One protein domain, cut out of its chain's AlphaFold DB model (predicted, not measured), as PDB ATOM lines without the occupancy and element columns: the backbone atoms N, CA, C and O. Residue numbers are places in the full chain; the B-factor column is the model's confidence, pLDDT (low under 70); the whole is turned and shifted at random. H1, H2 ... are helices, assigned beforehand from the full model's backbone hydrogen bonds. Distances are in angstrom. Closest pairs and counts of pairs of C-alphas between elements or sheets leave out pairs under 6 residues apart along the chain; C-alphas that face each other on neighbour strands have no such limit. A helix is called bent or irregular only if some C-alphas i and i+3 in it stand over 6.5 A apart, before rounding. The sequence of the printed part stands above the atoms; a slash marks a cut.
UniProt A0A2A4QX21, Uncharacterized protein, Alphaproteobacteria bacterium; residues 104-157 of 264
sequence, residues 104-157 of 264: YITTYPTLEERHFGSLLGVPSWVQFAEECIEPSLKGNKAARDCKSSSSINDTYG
ATOM      1  N   TYR A 104     -37.012 -28.603 -40.550       90.50
ATOM      2  CA  TYR A 104     -36.418 -29.038 -39.282       90.50
ATOM      3  C   TYR A 104     -37.238 -30.127 -38.578       90.50
ATOM      4  O   TYR A 104     -36.704 -30.810 -37.705       90.50
ATOM      5  N   ILE A 105     -38.494 -30.342 -38.987       87.94
ATOM      6  CA  ILE A 105     -39.419 -31.288 -38.351       87.94
ATOM      7  C   ILE A 105     -39.747 -32.494 -39.244       87.94
ATOM      8  O   ILE A 105     -39.770 -32.448 -40.482       87.94
ATOM      9  N   THR A 106     -40.011 -33.635 -38.612       82.25
ATOM     10  CA  THR A 106     -40.377 -34.884 -39.299       82.25
ATOM     11  C   THR A 106     -41.869 -34.980 -39.589       82.25
ATOM     12  O   THR A 106     -42.245 -35.519 -40.628       82.25
ATOM     13  N   THR A 107     -42.698 -34.389 -38.742       82.94
ATOM     14  CA  THR A 107     -44.160 -34.369 -38.824       82.94
ATOM     15  C   THR A 107     -44.641 -32.942 -38.590       82.94
ATOM     16  O   THR A 107     -43.991 -32.191 -37.864       82.94
ATOM     17  N   TYR A 108     -45.727 -32.536 -39.251       85.88
ATOM     18  CA  TYR A 108     -46.344 -31.243 -38.949       85.88
ATOM     19  C   TYR A 108     -46.991 -31.285 -37.564       85.88
ATOM     20  O   TYR A 108     -47.548 -32.339 -37.233       85.88
ATOM     21  N   PRO A 109     -46.960 -30.170 -36.812       89.44
ATOM     22  CA  PRO A 109     -47.543 -30.127 -35.483       89.44
ATOM     23  C   PRO A 109     -49.054 -30.363 -35.519       89.44
ATOM     24  O   PRO A 109     -49.729 -29.865 -36.427       89.44
ATOM     25  N   THR A 110     -49.591 -31.089 -34.541       91.38
ATOM     26  CA  THR A 110     -51.048 -31.261 -34.412       91.38
ATOM     27  C   THR A 110     -51.706 -30.036 -33.778       91.38
ATOM     28  O   THR A 110     -51.038 -29.167 -33.204       91.38
ATOM     29  N   LEU A 111     -53.038 -29.959 -33.853       91.38
ATOM     30  CA  LEU A 111     -53.783 -28.892 -33.181       91.38
ATOM     31  C   LEU A 111     -53.584 -28.922 -31.653       91.38
ATOM     32  O   LEU A 111     -53.540 -27.878 -31.004       91.38
ATOM     33  N   GLU A 112     -53.460 -30.110 -31.061       89.81
ATOM     34  CA  GLU A 112     -53.180 -30.263 -29.634       89.81
ATOM     35  C   GLU A 112     -51.797 -29.736 -29.282       89.81
ATOM     36  O   GLU A 112     -51.665 -29.022 -28.297       89.81
ATOM     37  N   GLU A 113     -50.778 -30.036 -30.087       88.31
ATOM     38  CA  GLU A 113     -49.419 -29.541 -29.853       88.31
ATOM     39  C   GLU A 113     -49.360 -28.011 -29.914       88.31
ATOM     40  O   GLU A 113     -48.646 -27.390 -29.127       88.31
ATOM     41  N   ARG A 114     -50.169 -27.386 -30.780       87.50
ATOM     42  CA  ARG A 114     -50.318 -25.926 -30.829       87.50
ATOM     43  C   ARG A 114     -50.818 -25.340 -29.506       87.50
ATOM     44  O   ARG A 114     -50.315 -24.308 -29.075       87.50
ATOM     45  N   HIS A 115     -51.838 -25.942 -28.900       85.88
ATOM     46  CA  HIS A 115     -52.518 -25.364 -27.733       85.88
ATOM     47  C   HIS A 115     -52.005 -25.884 -26.389       85.88
ATOM     48  O   HIS A 115     -52.130 -25.201 -25.375       85.88
ATOM     49  N   PHE A 116     -51.442 -27.089 -26.376       85.44
ATOM     50  CA  PHE A 116     -51.128 -27.847 -25.171       85.44
ATOM     51  C   PHE A 116     -49.711 -28.432 -25.193       85.44
ATOM     52  O   PHE A 116     -49.425 -29.300 -24.376       85.44
ATOM     53  N   GLY A 117     -48.817 -27.973 -26.079       81.88
ATOM     54  CA  GLY A 117     -47.450 -28.498 -26.196       81.88
ATOM     55  C   GLY A 117     -46.716 -28.589 -24.851       81.88
ATOM     56  O   GLY A 117     -46.246 -29.660 -24.465       81.88
ATOM     57  N   SER A 118     -46.753 -27.509 -24.063       77.25
ATOM     58  CA  SER A 118     -46.155 -27.462 -22.721       77.25
ATOM     59  C   SER A 118     -46.783 -28.451 -21.733       77.25
ATOM     60  O   SER A 118     -46.072 -29.062 -20.938       77.25
ATOM     61  N   LEU A 119     -48.103 -28.655 -21.796       84.75
ATOM     62  CA  LEU A 119     -48.827 -29.596 -20.937       84.75
ATOM     63  C   LEU A 119     -48.553 -31.055 -21.324       84.75
ATOM     64  O   LEU A 119     -48.490 -31.926 -20.459       84.75
ATOM     65  N   LEU A 120     -48.395 -31.320 -22.621       84.69
ATOM     66  CA  LEU A 120     -48.135 -32.649 -23.173       84.69
ATOM     67  C   LEU A 120     -46.650 -33.040 -23.101       84.69
ATOM     68  O   LEU A 120     -46.312 -34.183 -23.401       84.69
ATOM     69  N   GLY A 121     -45.767 -32.119 -22.697       84.06
ATOM     70  CA  GLY A 121     -44.321 -32.348 -22.654       84.06
ATOM     71  C   GLY A 121     -43.702 -32.534 -24.041       84.06
ATOM     72  O   GLY A 121     -42.678 -33.203 -24.176       84.06
ATOM     73  N   VAL A 122     -44.338 -31.975 -25.073       89.00
ATOM     74  CA  VAL A 122     -43.900 -32.051 -26.472       89.00
ATOM     75  C   VAL A 122     -43.448 -30.673 -26.961       89.00
ATOM     76  O   VAL A 122     -43.898 -29.658 -26.425       89.00
ATOM     77  N   PRO A 123     -42.560 -30.598 -27.967       91.06
ATOM     78  CA  PRO A 123     -42.060 -29.313 -28.436       91.06
ATOM     79  C   PRO A 123     -43.169 -28.418 -29.015       91.06
ATOM     80  O   PRO A 123     -43.899 -28.816 -29.925       91.06
ATOM     81  N   SER A 124     -43.245 -27.172 -28.547       92.62
ATOM     82  CA  SER A 124     -44.209 -26.156 -28.989       92.62
ATOM     83  C   SER A 124     -43.758 -25.482 -30.291       92.62
ATOM     84  O   SER A 124     -43.450 -24.290 -30.329       92.62
ATOM     85  N   TRP A 125     -43.708 -26.251 -31.383       92.75
ATOM     86  CA  TRP A 125     -43.205 -25.798 -32.688       92.75
ATOM     87  C   TRP A 125     -43.888 -24.539 -33.219       92.75
ATOM     88  O   TRP A 125     -43.222 -23.654 -33.753       92.75
ATOM     89  N   VAL A 126     -45.216 -24.479 -33.100       92.62
ATOM     90  CA  VAL A 126     -46.020 -23.374 -33.636       92.62
ATOM     91  C   VAL A 126     -45.737 -22.099 -32.863       92.62
ATOM     92  O   VAL A 126     -45.395 -21.087 -33.463       92.62
ATOM     93  N   GLN A 127     -45.792 -22.175 -31.534       93.00
ATOM     94  CA  GLN A 127     -45.542 -21.031 -30.670       93.00
ATOM     95  C   GLN A 127     -44.118 -20.495 -30.858       93.00
ATOM     96  O   GLN A 127     -43.923 -19.295 -31.005       93.00
ATOM     97  N   PHE A 128     -43.123 -21.381 -30.964       94.81
ATOM     98  CA  PHE A 128     -41.750 -20.974 -31.254       94.81
ATOM     99  C   PHE A 128     -41.617 -20.262 -32.610       94.81
ATOM    100  O   PHE A 128     -40.913 -19.255 -32.723       94.81
ATOM    101  N   ALA A 129     -42.304 -20.752 -33.646       95.00
ATOM    102  CA  ALA A 129     -42.315 -20.098 -34.950       95.00
ATOM    103  C   ALA A 129     -42.962 -18.702 -34.884       95.00
ATOM    104  O   ALA A 129     -42.358 -17.737 -35.355       95.00
ATOM    105  N   GLU A 130     -44.142 -18.593 -34.270       93.75
ATOM    106  CA  GLU A 130     -44.934 -17.359 -34.184       93.75
ATOM    107  C   GLU A 130     -44.299 -16.300 -33.265       93.75
ATOM    108  O   GLU A 130     -44.352 -15.110 -33.573       93.75
ATOM    109  N   GLU A 131     -43.676 -16.708 -32.156       95.50
ATOM    110  CA  GLU A 131     -43.144 -15.790 -31.139       95.50
ATOM    111  C   GLU A 131     -41.662 -15.440 -31.332       95.50
ATOM    112  O   GLU A 131     -41.235 -14.345 -30.945       95.50
ATOM    113  N   CYS A 132     -40.874 -16.337 -31.938       95.81
ATOM    114  CA  CYS A 132     -39.433 -16.143 -32.120       95.81
ATOM    115  C   CYS A 132     -39.039 -15.955 -33.584       95.81
ATOM    116  O   CYS A 132     -38.427 -14.946 -33.936       95.81
ATOM    117  N   ILE A 133     -39.373 -16.922 -34.441       96.00
ATOM    118  CA  ILE A 133     -38.771 -17.021 -35.776       96.00
ATOM    119  C   ILE A 133     -39.372 -16.005 -36.739       96.00
ATOM    120  O   ILE A 133     -38.648 -15.194 -37.314       96.00
ATOM    121  N   GLU A 134     -40.692 -16.005 -36.902       95.12
ATOM    122  CA  GLU A 134     -41.347 -15.082 -37.821       95.12
ATOM    123  C   GLU A 134     -41.153 -13.611 -37.446       95.12
ATOM    124  O   GLU A 134     -40.871 -12.823 -38.356       95.12
ATOM    125  N   PRO A 135     -41.266 -13.197 -36.165       95.69
ATOM    126  CA  PRO A 135     -41.004 -11.817 -35.795       95.69
ATOM    127  C   PRO A 135     -39.573 -11.416 -36.131       95.69
ATOM    128  O   PRO A 135     -39.386 -10.386 -36.773       95.69
ATOM    129  N   SER A 136     -38.587 -12.259 -35.798       94.00
ATOM    130  CA  SER A 136     -37.179 -11.984 -36.093       94.00
ATOM    131  C   SER A 136     -36.943 -11.768 -37.587       94.00
ATOM    132  O   SER A 136     -36.321 -10.786 -37.979       94.00
ATOM    133  N   LEU A 137     -37.490 -12.641 -38.434       93.06
ATOM    134  CA  LEU A 137     -37.316 -12.557 -39.887       93.06
ATOM    135  C   LEU A 137     -38.050 -11.371 -40.521       93.06
ATOM    136  O   LEU A 137     -37.644 -10.883 -41.572       93.06
ATOM    137  N   LYS A 138     -39.123 -10.896 -39.884       93.69
ATOM    138  CA  LYS A 138     -39.879  -9.705 -40.298       93.69
ATOM    139  C   LYS A 138     -39.301  -8.406 -39.713       93.69
ATOM    140  O   LYS A 138     -39.857  -7.342 -39.968       93.69
ATOM    141  N   GLY A 139     -38.227  -8.470 -38.917       91.12
ATOM    142  CA  GLY A 139     -37.664  -7.313 -38.207       91.12
ATOM    143  C   GLY A 139     -38.536  -6.802 -37.052       91.12
ATOM    144  O   GLY A 139     -38.349  -5.686 -36.570       91.12
ATOM    145  N   ASN A 140     -39.499  -7.609 -36.607       93.25
ATOM    146  CA  ASN A 140     -40.358  -7.327 -35.467       93.25
ATOM    147  C   ASN A 140     -39.721  -7.822 -34.165       93.25
ATOM    148  O   ASN A 140     -38.851  -8.692 -34.138       93.25
ATOM    149  N   LYS A 141     -40.204  -7.289 -33.042       91.94
ATOM    150  CA  LYS A 141     -39.748  -7.703 -31.717       91.94
ATOM    151  C   LYS A 141     -40.237  -9.120 -31.396       91.94
ATOM    152  O   LYS A 141     -41.438  -9.328 -31.257       91.94
ATOM    153  N   ALA A 142     -39.304 -10.053 -31.228       94.56
ATOM    154  CA  ALA A 142     -39.582 -11.396 -30.721       94.56
ATOM    155  C   ALA A 142     -39.933 -11.397 -29.220       94.56
ATOM    156  O   ALA A 142     -39.626 -10.442 -28.488       94.56
ATOM    157  N   ALA A 143     -40.557 -12.481 -28.755       94.06
ATOM    158  CA  ALA A 143     -40.853 -12.679 -27.341       94.06
ATOM    159  C   ALA A 143     -39.574 -12.708 -26.483       94.06
ATOM    160  O   ALA A 143     -38.461 -12.959 -26.956       94.06
ATOM    161  N   ARG A 144     -39.719 -12.420 -25.182       92.00
ATOM    162  CA  ARG A 144     -38.579 -12.340 -24.250       92.00
ATOM    163  C   ARG A 144     -37.822 -13.666 -24.165       92.00
ATOM    164  O   ARG A 144     -36.597 -13.647 -24.061       92.00
ATOM    165  N   ASP A 145     -38.547 -14.771 -24.253       92.94
ATOM    166  CA  ASP A 145     -38.002 -16.117 -24.087       92.94
ATOM    167  C   ASP A 145     -37.206 -16.592 -25.313       92.94
ATOM    168  O   ASP A 145     -36.517 -17.605 -25.260       92.94
ATOM    169  N   CYS A 146     -37.197 -15.807 -26.395       95.00
ATOM    170  CA  CYS A 146     -36.425 -16.068 -27.611       95.00
ATOM    171  C   CYS A 146     -34.962 -15.594 -27.537       95.00
ATOM    172  O   CYS A 146     -34.233 -15.719 -28.514       95.00
ATOM    173  N   LYS A 147     -34.528 -15.003 -26.415       89.88
ATOM    174  CA  LYS A 147     -33.219 -14.328 -26.294       89.88
ATOM    175  C   LYS A 147     -32.032 -15.242 -26.004       89.88
ATOM    176  O   LYS A 147     -30.895 -14.788 -26.034       89.88
ATOM    177  N   SER A 148     -32.267 -16.497 -25.640       93.62
ATOM    178  CA  SER A 148     -31.184 -17.441 -25.369       93.62
ATOM    179  C   SER A 148     -31.605 -18.862 -25.709       93.62
ATOM    180  O   SER A 148     -32.782 -19.205 -25.619       93.62
ATOM    181  N   SER A 149     -30.633 -19.715 -26.041       93.19
ATOM    182  CA  SER A 149     -30.914 -21.130 -26.313       93.19
ATOM    183  C   SER A 149     -31.514 -21.853 -25.102       93.19
ATOM    184  O   SER A 149     -32.308 -22.767 -25.299       93.19
ATOM    185  N   SER A 150     -31.163 -21.455 -23.870       94.25
ATOM    186  CA  SER A 150     -31.757 -22.035 -22.655       94.25
ATOM    187  C   SER A 150     -33.225 -21.650 -22.550       94.25
ATOM    188  O   SER A 150     -34.071 -22.524 -22.480       94.25
ATOM    189  N   SER A 151     -33.539 -20.354 -22.647       94.62
ATOM    190  CA  SER A 151     -34.916 -19.858 -22.546       94.62
ATOM    191  C   SER A 151     -35.829 -20.450 -23.620       94.62
ATOM    192  O   SER A 151     -36.967 -20.808 -23.323       94.62
ATOM    193  N   ILE A 152     -35.313 -20.618 -24.843       94.81
ATOM    194  CA  ILE A 152     -36.041 -21.277 -25.931       94.81
ATOM    195  C   ILE A 152     -36.334 -22.737 -25.570       94.81
ATOM    196  O   ILE A 152     -37.465 -23.195 -25.719       94.81
ATOM    197  N   ASN A 153     -35.334 -23.472 -25.083       94.31
ATOM    198  CA  ASN A 153     -35.519 -24.867 -24.704       94.31
ATOM    199  C   ASN A 153     -36.480 -25.020 -23.516       94.31
ATOM    200  O   ASN A 153     -37.357 -25.874 -23.556       94.31
ATOM    201  N   ASP A 154     -36.357 -24.170 -22.501       92.94
ATOM    202  CA  ASP A 154     -37.172 -24.232 -21.286       92.94
ATOM    203  C   ASP A 154     -38.642 -23.871 -21.562       92.94
ATOM    204  O   ASP A 154     -39.546 -24.447 -20.961       92.94
ATOM    205  N   THR A 155     -38.890 -22.947 -22.497       93.06
ATOM    206  CA  THR A 155     -40.244 -22.459 -22.818       93.06
ATOM    207  C   THR A 155     -40.935 -23.315 -23.873       93.06
ATOM    208  O   THR A 155     -42.114 -23.639 -23.741       93.06
ATOM    209  N   TYR A 156     -40.208 -23.690 -24.930       92.62
ATOM    210  CA  TYR A 156     -40.788 -24.361 -26.094       92.62
ATOM    211  C   TYR A 156     -40.402 -25.838 -26.208       92.62
ATOM    212  O   TYR A 156     -40.904 -26.511 -27.103       92.62
ATOM    213  N   GLY A 157     -39.506 -26.358 -25.364       92.06
ATOM    214  CA  GLY A 157     -39.002 -27.733 -25.479       92.06
ATOM    215  C   GLY A 157     -38.138 -27.957 -26.725       92.06
ATOM    216  O   GLY A 157     -38.087 -29.069 -27.254       92.06
TER     217      GLY A 157
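AT A GLANCE: This is residues 104 to 157 of the 264 residues of an uncharacterized protein of Alphaproteobacteria bacterium (UniProt A0A2A4QX21). Four helices are laid out roughly as a small ring: H2 makes one side along the longest axis, H1 stands across its beginning, the chain turns round beyond the far end of H2, and H3 and H4 lead back over H2. The end of H4 comes back to the beginning of H2 and to H1, and residues 104 to 110 form a first stretch with no named element that leads into H1. The printed part has 54 residues, with four named helices in the order H1, H2, H3, H4 and no named strand, and its class is all helix. It is compact, with a radius of gyration of the C-alphas of 11.1 A, and it spans 29 by 20 by 19 A.

IN THESE COORDINATES: H1 covers residues 111 to 120 and is 12.1 A long, beginning at C-alpha 111 at (-53.783, -28.892, -33.181). It is irregular: C-alphas 115 and 118 are 8.4 A apart. H2, the longest helix, covers residues 125 to 137 and is 16.2 A long, beginning at C-alpha 125 at (-43.205, -25.798, -32.688). It is only just irregular, with C-alphas 131 and 134 at 7.0 A. H3 covers residues 144 to 147 and is 6.1 A long. H4 covers residues 149 to 156 and is 10.4 A long, ending at C-alpha 156 at (-40.788, -24.361, -26.094).

HOW THE PARTS SIT: H4 is the hub, touching the three other helices. H4 touches residues 125 to 128 of H2 alone; the closest C-alphas, those of Phe 128 and Tyr 156, are 6.2 A apart. These two helices stand at a steep tilt of 47 degrees, opposite ways. H1 and H4 only just touch, with 3 pairs of C-alphas within 8 A, the closest being those of Ser 118 and Tyr 156 at 7.1 A. Their tilt of 68 degrees is steep, only just short of about perpendicular, and they run opposite ways. H1 touches residues 125 to 127 of H2 alone, closest at the C-alphas of Arg 114 and Val 126, 5.7 A apart, and their lines are about perpendicular at 76 degrees. The helix packing is mostly crossed, with no shallow tilt among these three pairs. H3 and H4 touch only at the corner, closest at the C-alphas of Asp 145 and Ser 151, 5.1 A apart. H2 and H3 are close but not clearly touching, with the C-alphas of Cys 132 and Cys 146 closest at 5.4 A. H1 and H3 are apart. Every O i to N i+4 pair is within hydrogen-bond range in H4, against 4 of 6 in H1 and 7 of 9 in H2; H3 is too short for such a pair.

THE WHOLE: The two C-alphas farthest apart, those of Leu 120 and Gly 139, are 31.3 A from each other. The links from H1 to H2 and from H3 to H4 are tight, the link from H2 to H3 is short, and no link is long. The printed part has no cut. Its mean pLDDT is 91.0, and no printed residue is under 70.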